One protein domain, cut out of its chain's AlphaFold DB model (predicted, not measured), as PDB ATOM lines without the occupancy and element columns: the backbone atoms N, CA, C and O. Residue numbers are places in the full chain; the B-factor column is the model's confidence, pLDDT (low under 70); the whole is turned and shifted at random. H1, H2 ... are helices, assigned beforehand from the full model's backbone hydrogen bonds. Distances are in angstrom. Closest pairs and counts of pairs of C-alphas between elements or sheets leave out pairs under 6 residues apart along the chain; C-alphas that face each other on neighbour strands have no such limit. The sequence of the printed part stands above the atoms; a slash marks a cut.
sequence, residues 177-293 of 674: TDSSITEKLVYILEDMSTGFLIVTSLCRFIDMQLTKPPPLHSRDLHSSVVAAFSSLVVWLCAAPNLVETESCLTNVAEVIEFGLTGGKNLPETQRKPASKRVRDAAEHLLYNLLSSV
ATOM      1  N   THR A 177     228.931 225.130 170.352       56.69
ATOM      2  CA  THR A 177     229.629 226.274 169.734       56.69
ATOM      3  C   THR A 177     229.813 226.149 168.220       56.69
ATOM      4  O   THR A 177     230.239 227.109 167.591       56.69
ATOM      5  N   ASP A 178     229.492 225.001 167.621       54.12
ATOM      6  CA  ASP A 178     229.459 224.836 166.167       54.12
ATOM      7  C   ASP A 178     228.000 224.673 165.726       54.12
ATOM      8  O   ASP A 178     227.426 223.589 165.819       54.12
ATOM      9  N   SER A 179     227.396 225.771 165.264       48.09
ATOM     10  CA  SER A 179     226.009 225.820 164.782       48.09
ATOM     11  C   SER A 179     225.752 224.833 163.642       48.09
ATOM     12  O   SER A 179     224.671 224.251 163.575       48.09
ATOM     13  N   SER A 180     226.762 224.565 162.804       48.44
ATOM     14  CA  SER A 180     226.663 223.590 161.719       48.44
ATOM     15  C   SER A 180     226.617 222.162 162.252       48.44
ATOM     16  O   SER A 180     225.904 221.337 161.688       48.44
ATOM     17  N   ILE A 181     227.337 221.868 163.342       49.12
ATOM     18  CA  ILE A 181     227.313 220.574 164.027       49.12
ATOM     19  C   ILE A 181     226.064 220.453 164.891       49.12
ATOM     20  O   ILE A 181     225.503 219.374 164.906       49.12
ATOM     21  N   THR A 182     225.574 221.496 165.561       48.41
ATOM     22  CA  THR A 182     224.343 221.416 166.366       48.41
ATOM     23  C   THR A 182     223.110 221.246 165.492       48.41
ATOM     24  O   THR A 182     222.311 220.359 165.772       48.41
ATOM     25  N   GLU A 183     222.976 221.995 164.395       48.88
ATOM     26  CA  GLU A 183     221.897 221.774 163.427       48.88
ATOM     27  C   GLU A 183     222.018 220.371 162.825       48.88
ATOM     28  O   GLU A 183     221.065 219.603 162.828       48.88
ATOM     29  N   LYS A 184     223.225 219.942 162.450       49.50
ATOM     30  CA  LYS A 184     223.462 218.562 162.022       49.50
ATOM     31  C   LYS A 184     223.219 217.523 163.125       49.50
ATOM     32  O   LYS A 184     222.742 216.451 162.836       49.50
ATOM     33  N   LEU A 185     223.487 217.769 164.392       48.88
ATOM     34  CA  LEU A 185     223.285 216.792 165.469       48.88
ATOM     35  C   LEU A 185     221.815 216.670 165.854       48.88
ATOM     36  O   LEU A 185     221.355 215.584 166.192       48.88
ATOM     37  N   VAL A 186     221.099 217.787 165.791       47.31
ATOM     38  CA  VAL A 186     219.663 217.880 166.044       47.31
ATOM     39  C   VAL A 186     218.871 217.355 164.835       47.31
ATOM     40  O   VAL A 186     217.833 216.728 165.029       47.31
ATOM     41  N   TYR A 187     219.377 217.529 163.602       47.38
ATOM     42  CA  TYR A 187     218.654 217.224 162.357       47.38
ATOM     43  C   TYR A 187     219.248 216.122 161.449       47.38
ATOM     44  O   TYR A 187     218.515 215.632 160.598       47.38
ATOM     45  N   ILE A 188     220.497 215.645 161.599       43.03
ATOM     46  CA  ILE A 188     221.042 214.518 160.781       43.03
ATOM     47  C   ILE A 188     220.284 213.216 161.057       43.03
ATOM     48  O   ILE A 188     220.253 212.342 160.193       43.03
ATOM     49  N   LEU A 189     219.671 213.069 162.236       45.94
ATOM     50  CA  LEU A 189     218.993 211.831 162.638       45.94
ATOM     51  C   LEU A 189     217.510 212.001 162.992       45.94
ATOM     52  O   LEU A 189     216.911 211.028 163.439       45.94
ATOM     53  N   GLU A 190     216.931 213.203 162.856       52.59
ATOM     54  CA  GLU A 190     215.596 213.532 163.407       52.59
ATOM     55  C   GLU A 190     215.453 213.182 164.912       52.59
ATOM     56  O   GLU A 190     214.346 213.065 165.439       52.59
ATOM     57  N   ASP A 191     216.573 213.003 165.629       61.75
ATOM     58  CA  ASP A 191     216.597 212.464 166.986       61.75
ATOM     59  C   ASP A 191     216.934 213.541 168.024       61.75
ATOM     60  O   ASP A 191     218.089 213.819 168.353       61.75
ATOM     61  N   MET A 192     215.883 214.104 168.618       69.88
ATOM     62  CA  MET A 192     215.977 215.065 169.722       69.88
ATOM     63  C   MET A 192     216.450 214.438 171.045       69.88
ATOM     64  O   MET A 192     216.618 215.162 172.032       69.88
ATOM     65  N   SER A 193     216.655 213.113 171.115       76.62
ATOM     66  CA  SER A 193     216.929 212.392 172.367       76.62
ATOM     67  C   SER A 193     218.158 212.916 173.107       76.62
ATOM     68  O   SER A 193     218.138 213.023 174.336       76.62
ATOM     69  N   THR A 194     219.211 213.293 172.378       75.94
ATOM     70  CA  THR A 194     220.460 213.783 172.972       75.94
ATOM     71  C   THR A 194     220.266 215.166 173.590       75.94
ATOM     72  O   THR A 194     220.609 215.366 174.757       75.94
ATOM     73  N   GLY A 195     219.643 216.097 172.859       78.38
ATOM     74  CA  GLY A 195     219.299 217.422 173.385       78.38
ATOM     75  C   GLY A 195     218.359 217.325 174.588       78.38
ATOM     76  O   GLY A 195     218.610 217.932 175.630       78.38
ATOM     77  N   PHE A 196     217.339 216.465 174.502       83.75
ATOM     78  CA  PHE A 196     216.411 216.203 175.600       83.75
ATOM     79  C   PHE A 196     217.115 215.625 176.836       83.75
ATOM     80  O   PHE A 196     216.848 216.055 177.963       83.75
ATOM     81  N   LEU A 197     218.038 214.673 176.650       85.25
ATOM     82  CA  LEU A 197     218.826 214.078 177.729       85.25
ATOM     83  C   LEU A 197     219.696 215.125 178.430       85.25
ATOM     84  O   LEU A 197     219.782 215.106 179.662       85.25
ATOM     85  N   ILE A 198     220.331 216.021 177.675       86.50
ATOM     86  CA  ILE A 198     221.195 217.075 178.219       86.50
ATOM     87  C   ILE A 198     220.364 218.091 178.996       86.50
ATOM     88  O   ILE A 198     220.637 218.294 180.181       86.50
ATOM     89  N   VAL A 199     219.310 218.648 178.390       89.62
ATOM     90  CA  VAL A 199     218.414 219.616 179.045       89.62
ATOM     91  C   VAL A 199     217.804 219.019 180.312       89.62
ATOM     92  O   VAL A 199     217.913 219.602 181.388       89.62
ATOM     93  N   THR A 200     217.264 217.802 180.239       91.50
ATOM     94  CA  THR A 200     216.685 217.128 181.413       91.50
ATOM     95  C   THR A 200     217.736 216.849 182.492       91.50
ATOM     96  O   THR A 200     217.441 216.940 183.686       91.50
ATOM     97  N   SER A 201     218.976 216.528 182.110       92.19
ATOM     98  CA  SER A 201     220.061 216.295 183.072       92.19
ATOM     99  C   SER A 201     220.542 217.586 183.736       92.19
ATOM    100  O   SER A 201     220.835 217.551 184.930       92.19
ATOM    101  N   LEU A 202     220.567 218.709 183.014       94.50
ATOM    102  CA  LEU A 202     220.829 220.040 183.569       94.50
ATOM    103  C   LEU A 202     219.721 220.458 184.542       94.50
ATOM    104  O   LEU A 202     220.028 220.855 185.665       94.50
ATOM    105  N   CYS A 203     218.446 220.279 184.174       95.69
ATOM    106  CA  CYS A 203     217.324 220.549 185.075       95.69
ATOM    107  C   CYS A 203     217.428 219.711 186.360       95.69
ATOM    108  O   CYS A 203     217.387 220.240 187.470       95.69
ATOM    109  N   ARG A 204     217.667 218.400 186.223       94.75
ATOM    110  CA  ARG A 204     217.861 217.507 187.373       94.75
ATOM    111  C   ARG A 204     219.054 217.925 188.233       94.75
ATOM    112  O   ARG A 204     218.989 217.818 189.455       94.75
ATOM    113  N   PHE A 205     220.148 218.364 187.616       95.12
ATOM    114  CA  PHE A 205     221.317 218.851 188.338       95.12
ATOM    115  C   PHE A 205     220.972 220.085 189.183       95.12
ATOM    116  O   PHE A 205     221.289 220.096 190.372       95.12
ATOM    117  N   ILE A 206     220.274 221.073 188.614       96.00
ATOM    118  CA  ILE A 206     219.818 222.270 189.340       96.00
ATOM    119  C   ILE A 206     218.939 221.869 190.530       96.00
ATOM    120  O   ILE A 206     219.235 222.263 191.659       96.00
ATOM    121  N   ASP A 207     217.938 221.013 190.300       94.44
ATOM    122  CA  ASP A 207     217.070 220.477 191.356       94.44
ATOM    123  C   ASP A 207     217.887 219.832 192.486       94.44
ATOM    124  O   ASP A 207     217.688 220.126 193.667       94.44
ATOM    125  N   MET A 208     218.846 218.969 192.136       92.44
ATOM    126  CA  MET A 208     219.694 218.273 193.105       92.44
ATOM    127  C   MET A 208     220.577 219.227 193.914       92.44
ATOM    128  O   MET A 208     220.786 218.979 195.102       92.44
ATOM    129  N   GLN A 209     221.116 220.286 193.305       92.56
ATOM    130  CA  GLN A 209     221.952 221.257 194.015       92.56
ATOM    131  C   GLN A 209     221.122 222.156 194.935       92.56
ATOM    132  O   GLN A 209     221.516 222.367 196.082       92.56
ATOM    133  N   LEU A 210     219.973 222.653 194.469       93.12
ATOM    134  CA  LEU A 210     219.134 223.578 195.235       93.12
ATOM    135  C   LEU A 210     218.374 222.894 196.378       93.12
ATOM    136  O   LEU A 210     218.158 223.517 197.415       93.12
ATOM    137  N   THR A 211     218.053 221.604 196.247       93.50
ATOM    138  CA  THR A 211     217.403 220.813 197.314       93.50
ATOM    139  C   THR A 211     218.352 220.480 198.473       93.50
ATOM    140  O   THR A 211     217.913 220.006 199.523       93.50
ATOM    141  N   LYS A 212     219.667 220.707 198.328       90.56
ATOM    142  CA  LYS A 212     220.604 220.463 199.431       90.56
ATOM    143  C   LYS A 212     220.248 221.338 200.640       90.56
ATOM    144  O   LYS A 212     219.856 222.491 200.464       90.56
ATOM    145  N   PRO A 213     220.414 220.828 201.872       87.44
ATOM    146  CA  PRO A 213     220.134 221.603 203.074       87.44
ATOM    147  C   PRO A 213     221.039 222.850 203.151       87.44
ATOM    148  O   PRO A 213     222.189 222.780 202.706       87.44
ATOM    149  N   PRO A 214     220.581 223.962 203.767       83.56
ATOM    150  CA  PRO A 214     221.312 225.234 203.799       83.56
ATOM    151  C   PRO A 214     222.792 225.163 204.228       83.56
ATOM    152  O   PRO A 214     223.597 225.874 203.635       83.56
ATOM    153  N   PRO A 215     223.218 224.298 205.173       86.12
ATOM    154  CA  PRO A 215     224.634 224.166 205.534       86.12
ATOM    155  C   PRO A 215     225.545 223.675 204.398       86.12
ATOM    156  O   PRO A 215     226.755 223.859 204.466       86.12
ATOM    157  N   LEU A 216     224.981 223.030 203.371       86.56
ATOM    158  CA  LEU A 216     225.711 222.565 202.188       86.56
ATOM    159  C   LEU A 216     225.678 223.579 201.037       86.56
ATOM    160  O   LEU A 216     226.228 223.301 199.970       86.56
ATOM    161  N   HIS A 217     225.044 224.742 201.221       89.94
ATOM    162  CA  HIS A 217     225.072 225.816 200.234       89.94
ATOM    163  C   HIS A 217     226.392 226.569 200.353       89.94
ATOM    164  O   HIS A 217     226.661 227.249 201.341       89.94
ATOM    165  N   SER A 218     227.219 226.446 199.320       90.75
ATOM    166  CA  SER A 218     228.463 227.196 199.174       90.75
ATOM    167  C   SER A 218     228.382 228.144 197.980       90.75
ATOM    168  O   SER A 218     227.557 227.979 197.075       90.75
ATOM    169  N   ARG A 219     229.292 229.123 197.938       89.81
ATOM    170  CA  ARG A 219     229.437 230.017 196.783       89.81
ATOM    171  C   ARG A 219     229.697 229.238 195.489       89.81
ATOM    172  O   ARG A 219     229.156 229.603 194.452       89.81
ATOM    173  N   ASP A 220     230.499 228.178 195.560       88.69
ATOM    174  CA  ASP A 220     230.861 227.364 194.395       88.69
ATOM    175  C   ASP A 220     229.680 226.519 193.911       88.69
ATOM    176  O   ASP A 220     229.478 226.383 192.705       88.69
ATOM    177  N   LEU A 221     228.836 226.038 194.833       91.69
ATOM    178  CA  LEU A 221     227.571 225.397 194.483       91.69
ATOM    179  C   LEU A 221     226.668 226.371 193.722       91.69
ATOM    180  O   LEU A 221     226.210 226.039 192.631       91.69
ATOM    181  N   HIS A 222     226.446 227.581 194.248       92.75
ATOM    182  CA  HIS A 222     225.628 228.590 193.559       92.75
ATOM    183  C   HIS A 222     226.221 228.966 192.195       92.75
ATOM    184  O   HIS A 222     225.471 229.098 191.233       92.75
ATOM    185  N   SER A 223     227.548 229.070 192.076       91.75
ATOM    186  CA  SER A 223     228.217 229.287 190.784       91.75
ATOM    187  C   SER A 223     227.959 228.148 189.791       91.75
ATOM    188  O   SER A 223     227.651 228.427 188.635       91.75
ATOM    189  N   SER A 224     227.987 226.887 190.232       92.06
ATOM    190  CA  SER A 224     227.673 225.745 189.362       92.06
ATOM    191  C   SER A 224     226.206 225.729 188.908       92.06
ATOM    192  O   SER A 224     225.920 225.393 187.762       92.06
ATOM    193  N   VAL A 225     225.272 226.159 189.766       94.88
ATOM    194  CA  VAL A 225     223.848 226.300 189.415       94.88
ATOM    195  C   VAL A 225     223.649 227.400 188.372       94.88
ATOM    196  O   VAL A 225     222.956 227.186 187.382       94.88
ATOM    197  N   VAL A 226     224.295 228.555 188.550       93.94
ATOM    198  CA  VAL A 226     224.261 229.657 187.573       93.94
ATOM    199  C   VAL A 226     224.845 229.223 186.226       93.94
ATOM    200  O   VAL A 226     224.267 229.519 185.180       93.94
ATOM    201  N   ALA A 227     225.949 228.471 186.238       90.62
ATOM    202  CA  ALA A 227     226.524 227.903 185.023       90.62
ATOM    203  C   ALA A 227     225.554 226.921 184.340       90.62
ATOM    204  O   ALA A 227     225.394 226.989 183.127       90.62
ATOM    205  N   ALA A 228     224.836 226.084 185.097       93.88
ATOM    206  CA  ALA A 228     223.826 225.184 184.542       93.88
ATOM    207  C   ALA A 228     222.621 225.925 183.931       93.88
ATOM    208  O   ALA A 228     222.170 225.544 182.851       93.88
ATOM    209  N   PHE A 229     222.130 227.001 184.562       94.50
ATOM    210  CA  PHE A 229     221.117 227.881 183.957       94.50
ATOM    211  C   PHE A 229     221.621 228.511 182.655       94.50
ATOM    212  O   PHE A 229     220.905 228.514 181.658       94.50
ATOM    213  N   SER A 230     222.872 228.972 182.635       89.25
ATOM    214  CA  SER A 230     223.498 229.533 181.429       89.25
ATOM    215  C   SER A 230     223.600 228.485 180.314       89.25
ATOM    216  O   SER A 230     223.253 228.766 179.170       89.25
ATOM    217  N   SER A 231     223.987 227.246 180.644       88.31
ATOM    218  CA  SER A 231     223.986 226.128 179.694       88.31
ATOM    219  C   SER A 231     222.587 225.845 179.143       88.31
ATOM    220  O   SER A 231     222.455 225.627 177.942       88.31
ATOM    221  N   LEU A 232     221.541 225.870 179.981       90.44
ATOM    222  CA  LEU A 232     220.159 225.705 179.516       90.44
ATOM    223  C   LEU A 232     219.777 226.773 178.490       90.44
ATOM    224  O   LEU A 232     219.174 226.427 177.479       90.44
ATOM    225  N   VAL A 233     220.162 228.037 178.699       86.00
ATOM    226  CA  VAL A 233     219.893 229.094 177.712       86.00
ATOM    227  C   VAL A 233     220.542 228.764 176.372       86.00
ATOM    228  O   VAL A 233     219.841 228.731 175.365       86.00
ATOM    229  N   VAL A 234     221.839 228.447 176.356       80.81
ATOM    230  CA  VAL A 234     222.572 228.135 175.115       80.81
ATOM    231  C   VAL A 234     221.932 226.956 174.373       80.81
ATOM    232  O   VAL A 234     221.686 227.039 173.172       80.81
ATOM    233  N   TRP A 235     221.604 225.873 175.086       81.31
ATOM    234  CA  TRP A 235     220.973 224.688 174.492       81.31
ATOM    235  C   TRP A 235     219.583 224.974 173.915       81.31
ATOM    236  O   TRP A 235     219.265 224.494 172.830       81.31
ATOM    237  N   LEU A 236     218.760 225.760 174.609       80.88
ATOM    238  CA  LEU A 236     217.406 226.078 174.150       80.88
ATOM    239  C   LEU A 236     217.380 227.133 173.039       80.88
ATOM    240  O   LEU A 236     216.458 227.126 172.228       80.88
ATOM    241  N   CYS A 237     218.383 228.010 172.968       76.50
ATOM    242  CA  CYS A 237     218.539 228.936 171.847       76.50
ATOM    243  C   CYS A 237     218.950 228.196 170.571       76.50
ATOM    244  O   CYS A 237     218.387 228.457 169.508       76.50
ATOM    245  N   ALA A 238     219.876 227.240 170.688       73.31
ATOM    246  CA  ALA A 238     220.336 226.435 169.561       73.31
ATOM    247  C   ALA A 238     219.276 225.431 169.062       73.31
ATOM    248  O   ALA A 238     219.187 225.180 167.864       73.31
ATOM    249  N   ALA A 239     218.458 224.874 169.963       74.19
ATOM    250  CA  ALA A 239     217.429 223.879 169.652       74.19
ATOM    251  C   ALA A 239     216.064 224.262 170.275       74.19
ATOM    252  O   ALA A 239     215.628 223.657 171.260       74.19
ATOM    253  N   PRO A 240     215.364 225.270 169.717       74.31
ATOM    254  CA  PRO A 240     214.090 225.788 170.242       74.31
ATOM    255  C   PRO A 240     212.966 224.743 170.258       74.31
ATOM    256  O   PRO A 240     212.111 224.746 171.137       74.31
ATOM    257  N   ASN A 241     212.986 223.804 169.317       73.69
ATOM    258  CA  ASN A 241     212.027 222.710 169.205       73.69
ATOM    259  C   ASN A 241     212.025 221.788 170.440       73.69
ATOM    260  O   ASN A 241     211.027 221.121 170.714       73.69
ATOM    261  N   LEU A 242     213.092 221.784 171.253       77.06
ATOM    262  CA  LEU A 242     213.112 221.052 172.523       77.06
ATOM    263  C   LEU A 242     211.991 221.502 173.468       77.06
ATOM    264  O   LEU A 242     211.405 220.654 174.139       77.06
ATOM    265  N   VAL A 243     211.674 222.800 173.528       76.12
ATOM    266  CA  VAL A 243     210.625 223.335 174.421       76.12
ATOM    267  C   VAL A 243     209.216 223.249 173.840       76.12
ATOM    268  O   VAL A 243     208.254 223.503 174.561       76.12
ATOM    269  N   GLU A 244     209.056 222.817 172.590       74.25
ATOM    270  CA  GLU A 244     207.737 222.471 172.041       74.25
ATOM    271  C   GLU A 244     207.198 221.169 172.656       74.25
ATOM    272  O   GLU A 244     205.986 220.952 172.729       74.25
ATOM    273  N   THR A 245     208.089 220.317 173.174       76.50
ATOM    274  CA  THR A 245     207.706 219.096 173.886       76.50
ATOM    275  C   THR A 245     207.267 219.423 175.316       76.50
ATOM    276  O   THR A 245     208.046 219.948 176.115       76.50
ATOM    277  N   GLU A 246     206.044 219.026 175.686       78.69
ATOM    278  CA  GLU A 246     205.455 219.327 177.002       78.69
ATOM    279  C   GLU A 246     206.338 218.882 178.180       78.69
ATOM    280  O   GLU A 246     206.471 219.606 179.169       78.69
ATOM    281  N   SER A 247     206.963 217.705 178.088       83.00
ATOM    282  CA  SER A 247     207.818 217.167 179.152       83.00
ATOM    283  C   SER A 247     209.074 218.014 179.374       83.00
ATOM    284  O   SER A 247     209.425 218.304 180.517       83.00
ATOM    285  N   CYS A 248     209.720 218.464 178.295       84.75
ATOM    286  CA  CYS A 248     210.896 219.326 178.358       84.75
ATOM    287  C   CYS A 248     210.531 220.691 178.946       84.75
ATOM    288  O   CYS A 248     211.136 221.137 179.921       84.75
ATOM    289  N   LEU A 249     209.473 221.307 178.413       85.56
ATOM    290  CA  LEU A 249     208.968 222.597 178.868       85.56
ATOM    291  C   LEU A 249     208.588 222.581 180.349       85.56
ATOM    292  O   LEU A 249     208.891 223.519 181.079       85.56
ATOM    293  N   THR A 250     207.959 221.494 180.801       86.94
ATOM    294  CA  THR A 250     207.614 221.293 182.212       86.94
ATOM    295  C   THR A 250     208.866 221.249 183.081       86.94
ATOM    296  O   THR A 250     208.947 221.994 184.055       86.94
ATOM    297  N   ASN A 251     209.863 220.439 182.712       90.56
ATOM    298  CA  ASN A 251     211.114 220.333 183.467       90.56
ATOM    299  C   ASN A 251     211.836 221.683 183.562       90.56
ATOM    300  O   ASN A 251     212.321 222.047 184.631       90.56
ATOM    301  N   VAL A 252     211.904 222.426 182.453       92.69
ATOM    302  CA  VAL A 252     212.528 223.755 182.403       92.69
ATOM    303  C   VAL A 252     211.747 224.759 183.260       92.69
ATOM    304  O   VAL A 252     212.344 225.493 184.044       92.69
ATOM    305  N   ALA A 253     210.414 224.763 183.180       90.06
ATOM    306  CA  ALA A 253     209.573 225.659 183.972       90.06
ATOM    307  C   ALA A 253     209.693 225.405 185.485       90.06
ATOM    308  O   ALA A 253     209.747 226.359 186.258       90.06
ATOM    309  N   GLU A 254     209.771 224.143 185.912       91.88
ATOM    310  CA  GLU A 254     209.938 223.789 187.326       91.88
ATOM    311  C   GLU A 254     211.283 224.245 187.904       91.88
ATOM    312  O   GLU A 254     211.344 224.681 189.054       91.88
ATOM    313  N   VAL A 255     212.376 224.159 187.136       95.38
ATOM    314  CA  VAL A 255     213.684 224.629 187.624       95.38
ATOM    315  C   VAL A 255     213.800 226.146 187.591       95.38
ATOM    316  O   VAL A 255     214.437 226.714 188.478       95.38
ATOM    317  N   ILE A 256     213.154 226.811 186.625       94.25
ATOM    318  CA  ILE A 256     212.995 228.271 186.635       94.25
ATOM    319  C   ILE A 256     212.261 228.685 187.908       94.25
ATOM    320  O   ILE A 256     212.746 229.558 188.625       94.25
ATOM    321  N   GLU A 257     211.130 228.043 188.222       90.81
ATOM    322  CA  GLU A 257     210.401 228.318 189.458       90.81
ATOM    323  C   GLU A 257     211.323 228.168 190.667       90.81
ATOM    324  O   GLU A 257     211.479 229.120 191.427       90.81
ATOM    325  N   PHE A 258     211.982 227.019 190.817       93.56
ATOM    326  CA  PHE A 258     212.864 226.769 191.953       93.56
ATOM    327  C   PHE A 258     213.965 227.842 192.057       93.56
ATOM    328  O   PHE A 258     214.226 228.367 193.141       93.56
ATOM    329  N   GLY A 259     214.577 228.237 190.941       93.75
ATOM    330  CA  GLY A 259     215.579 229.302 190.929       93.75
ATOM    331  C   GLY A 259     215.038 230.659 191.396       93.75
ATOM    332  O   GLY A 259     215.728 231.369 192.131       93.75
ATOM    333  N   LEU A 260     213.796 230.994 191.036       89.06
ATOM    334  CA  LEU A 260     213.141 232.256 191.396       89.06
ATOM    335  C   LEU A 260     212.611 232.280 192.836       89.06
ATOM    336  O   LEU A 260     212.689 233.307 193.511       89.06
ATOM    337  N   THR A 261     212.053 231.169 193.309       88.38
ATOM    338  CA  THR A 261     211.266 231.112 194.552       88.38
ATOM    339  C   THR A 261     211.960 230.349 195.678       88.38
ATOM    340  O   THR A 261     211.522 230.438 196.822       88.38
ATOM    341  N   GLY A 262     213.020 229.594 195.388       88.19
ATOM    342  CA  GLY A 262     213.693 228.719 196.351       88.19
ATOM    343  C   GLY A 262     212.970 227.409 196.657       88.19
ATOM    344  O   GLY A 262     213.405 226.682 197.546       88.19
ATOM    345  N   GLY A 263     211.904 227.073 195.928       86.06
ATOM    346  CA  GLY A 263     211.257 225.765 196.017       86.06
ATOM    347  C   GLY A 263     210.035 225.646 195.115       86.06
ATOM    348  O   GLY A 263     209.477 226.642 194.670       86.06
ATOM    349  N   LYS A 264     209.605 224.412 194.852       83.62
ATOM    350  CA  LYS A 264     208.490 224.148 193.938       83.62
ATOM    351  C   LYS A 264     207.137 224.241 194.646       83.62
ATOM    352  O   LYS A 264     206.965 223.664 195.719       83.62
ATOM    353  N   ASN A 265     206.165 224.900 194.023       80.81
ATOM    354  CA  ASN A 265     204.804 225.134 194.514       80.81
ATOM    355  C   ASN A 265     204.736 225.802 195.903       80.81
ATOM    356  O   ASN A 265     203.858 225.482 196.708       80.81
ATOM    357  N   LEU A 266     205.662 226.717 196.204       80.12
ATOM    358  CA  LEU A 266     205.665 227.436 197.482       80.12
ATOM    359  C   LEU A 266     204.642 228.587 197.495       80.12
ATOM    360  O   LEU A 266     204.542 229.313 196.497       80.12
ATOM    361  N   PRO A 267     203.936 228.813 198.624       78.19
ATOM    362  CA  PRO A 267     203.092 229.994 198.803       78.19
ATOM    363  C   PRO A 267     203.950 231.266 198.839       78.19
ATOM    364  O   PRO A 267     205.090 231.222 199.303       78.19
ATOM    365  N   GLU A 268     203.400 232.406 198.404       74.00
ATOM    366  CA  GLU A 268     204.110 233.699 198.308       74.00
ATOM    367  C   GLU A 268     204.941 234.062 199.541       74.00
ATOM    368  O   GLU A 268     206.089 234.483 199.413       74.00
ATOM    369  N   THR A 269     204.407 233.823 200.737       78.81
ATOM    370  CA  THR A 269     205.055 234.162 202.013       78.81
ATOM    371  C   THR A 269     206.331 233.369 202.301       78.81
ATOM    372  O   THR A 269     207.124 233.775 203.148       78.81
ATOM    373  N   GLN A 270     206.540 232.238 201.623       83.00
ATOM    374  CA  GLN A 270     207.685 231.347 201.821       83.00
ATOM    375  C   GLN A 270     208.688 231.408 200.664       83.00
ATOM    376  O   GLN A 270     209.716 230.731 200.713       83.00
ATOM    377  N   ARG A 271     208.412 232.208 199.627       85.75
ATOM    378  CA  ARG A 271     209.287 232.324 198.458       85.75
ATOM    379  C   ARG A 271     210.554 233.078 198.827       85.75
ATOM    380  O   ARG A 271     210.523 234.270 199.126       85.75
ATOM    381  N   LYS A 272     211.683 232.382 198.771       87.19
ATOM    382  CA  LYS A 272     213.006 232.962 198.958       87.19
ATOM    383  C   LYS A 272     214.030 232.216 198.101       87.19
ATOM    384  O   LYS A 272     214.390 231.098 198.460       87.19
ATOM    385  N   PRO A 273     214.543 232.820 197.014       89.88
ATOM    386  CA  PRO A 273     215.553 232.175 196.181       89.88
ATOM    387  C   PRO A 273     216.813 231.846 196.987       89.88
ATOM    388  O   PRO A 273     217.156 232.536 197.950       89.88
ATOM    389  N   ALA A 274     217.538 230.809 196.558       89.19
ATOM    390  CA  ALA A 274     218.758 230.361 197.235       89.19
ATOM    391  C   ALA A 274     219.847 231.450 197.286       89.19
ATOM    392  O   ALA A 274     220.584 231.557 198.266       89.19
ATOM    393  N   SER A 275     219.942 232.273 196.239       93.12
ATOM    394  CA  SER A 275     220.730 233.507 196.216       93.12
ATOM    395  C   SER A 275     220.252 234.439 195.105       93.12
ATOM    396  O   SER A 275     219.595 233.997 194.161       93.12
ATOM    397  N   LYS A 276     220.637 235.721 195.184       89.31
ATOM    398  CA  LYS A 276     220.375 236.716 194.131       89.31
ATOM    399  C   LYS A 276     220.897 236.248 192.767       89.31
ATOM    400  O   LYS A 276     220.137 236.179 191.821       89.31
ATOM    401  N   ARG A 277     222.142 235.757 192.710       93.00
ATOM    402  CA  ARG A 277     222.753 235.221 191.476       93.00
ATOM    403  C   ARG A 277     221.950 234.071 190.852       93.00
ATOM    404  O   ARG A 277     221.858 233.991 189.635       93.00
ATOM    405  N   VAL A 278     221.401 233.172 191.676       94.69
ATOM    406  CA  VAL A 278     220.570 232.053 191.196       94.69
ATOM    407  C   VAL A 278     219.229 232.560 190.668       94.69
ATOM    408  O   VAL A 278     218.809 232.117 189.602       94.69
ATOM    409  N   ARG A 279     218.595 233.504 191.376       92.69
ATOM    410  CA  ARG A 279     217.363 234.154 190.916       92.69
ATOM    411  C   ARG A 279     217.583 234.824 189.566       92.69
ATOM    412  O   ARG A 279     216.855 234.518 188.633       92.69
ATOM    413  N   ASP A 280     218.607 235.664 189.460       87.44
ATOM    414  CA  ASP A 280     218.885 236.448 188.257       87.44
ATOM    415  C   ASP A 280     219.180 235.522 187.052       87.44
ATOM    416  O   ASP A 280     218.719 235.767 185.940       87.44
ATOM    417  N   ALA A 281     219.869 234.391 187.269       91.25
ATOM    418  CA  ALA A 281     220.107 233.387 186.226       91.25
ATOM    419  C   ALA A 281     218.830 232.640 185.791       91.25
ATOM    420  O   ALA A 281     218.638 232.378 184.601       91.25
ATOM    421  N   ALA A 282     217.948 232.300 186.736       93.75
ATOM    422  CA  ALA A 282     216.659 231.675 186.440       93.75
ATOM    423  C   ALA A 282     215.714 232.640 185.709       93.75
ATOM    424  O   ALA A 282     215.007 232.241 184.782       93.75
ATOM    425  N   GLU A 283     215.738 233.914 186.093       85.75
ATOM    426  CA  GLU A 283     214.995 234.981 185.436       85.75
ATOM    427  C   GLU A 283     215.485 235.189 184.000       85.75
ATOM    428  O   GLU A 283     214.686 235.210 183.067       85.75
ATOM    429  N   HIS A 284     216.804 235.218 183.797       84.75
ATOM    430  CA  HIS A 284     217.398 235.288 182.466       84.75
ATOM    431  C   HIS A 284     216.963 234.115 181.571       84.75
ATOM    432  O   HIS A 284     216.604 234.328 180.410       84.75
ATOM    433  N   LEU A 285     216.929 232.884 182.098       88.69
ATOM    434  CA  LEU A 285     216.417 231.727 181.356       88.69
ATOM    435  C   LEU A 285     214.933 231.883 180.994       88.69
ATOM    436  O   LEU A 285     214.546 231.563 179.869       88.69
ATOM    437  N   LEU A 286     214.112 232.401 181.910       86.94
ATOM    438  CA  LEU A 286     212.699 232.674 181.648       86.94
ATOM    439  C   LEU A 286     212.517 233.688 180.512       86.94
ATOM    440  O   LEU A 286     211.711 233.443 179.615       86.94
ATOM    441  N   TYR A 287     213.266 234.793 180.521       77.50
ATOM    442  CA  TYR A 287     213.195 235.792 179.451       77.50
ATOM    443  C   TYR A 287     213.599 235.205 178.101       77.50
ATOM    444  O   TYR A 287     212.867 235.378 177.127       77.50
ATOM    445  N   ASN A 288     214.693 234.439 178.052       76.88
ATOM    446  CA  ASN A 288     215.120 233.767 176.824       76.88
ATOM    447  C   ASN A 288     214.035 232.824 176.296       76.88
ATOM    448  O   ASN A 288     213.695 232.885 175.117       76.88
ATOM    449  N   LEU A 289     213.433 232.013 177.170       77.94
ATOM    450  CA  LEU A 289     212.364 231.085 176.801       77.94
ATOM    451  C   LEU A 289     211.111 231.798 176.269       77.94
ATOM    452  O   LEU A 289     210.434 231.270 175.394       77.94
ATOM    453  N   LEU A 290     210.789 232.993 176.765       70.31
ATOM    454  CA  LEU A 290     209.658 233.782 176.260       70.31
ATOM    455  C   LEU A 290     209.991 234.510 174.947       70.31
ATOM    456  O   LEU A 290     209.139 234.590 174.058       70.31
ATOM    457  N   SER A 291     211.225 234.996 174.802       62.50
ATOM    458  CA  SER A 291     211.699 235.635 173.568       62.50
ATOM    459  C   SER A 291     211.770 234.639 172.403       62.50
ATOM    460  O   SER A 291     211.327 234.944 171.298       62.50
ATOM    461  N   SER A 292     212.218 233.405 172.659       53.97
ATOM    462  CA  SER A 292     212.389 232.364 171.641       53.97
ATOM    463  C   SER A 292     211.077 231.769 171.129       53.97
ATOM    464  O   SER A 292     211.081 231.153 170.067       53.97
ATOM    465  N   VAL A 293     209.967 231.967 171.849       47.78
ATOM    466  CA  VAL A 293     208.601 231.605 171.426       47.78
ATOM    467  C   VAL A 293     207.986 232.691 170.532       47.78
ATOM    468  O   VAL A 293     207.065 232.417 169.769       47.78
TER     469      VAL A 293
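Overview. This is residues 177 to 293 of the 674 residues of the protein "Rap-GAP domain-containing protein" of Enterobius vermicularis (UniProt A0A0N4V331). Four helices, H2, H3, H5 and H6, form an up-and-down bundle, each running against the one before it, with H1 crosswise beyond one end and short H4 at that same end. A loop, residues 262 to 275, lies at the other end. The printed part has 117 residues, six named helices and no named strand: all helix, compact, radius of gyration of the C-alphas 14.7 A, spans 46 by 27 by 20 A.

Along the chain. H1 is residues 179 to 187, from C-alpha 179 at (226.009, 225.820, 164.782). H2 is 193 to 210, 25.6 A; H3 219 to 238, 28.9 A; H4 240 to 244; H5 246 to 261, 21.9 A; H6 276 to 291, 22.3 A, ending at (211.699, 235.635, 173.568).

Arrangement. H1 only just touches H3, with 3 pairs of C-alphas within 8 A, closest Thr 182 and Ala 238, 7.2 A. H2 and H3 touch as a hairpin, a shallow tilt of 25 degrees. H4 has 0 of 1 O i to N i+4 pairs within hydrogen-bond range, 2 of 2 i+3 pairs; the other helices have every i+4 pair.

Size, cuts and confidence. The farthest C-alphas, Ile 188 and Thr 269, are 48.4 A apart. The printed part has no cut; H5 to H6 is a long link. Residues 177 to 192 and 291 to 293 are under 70 in pLDDT.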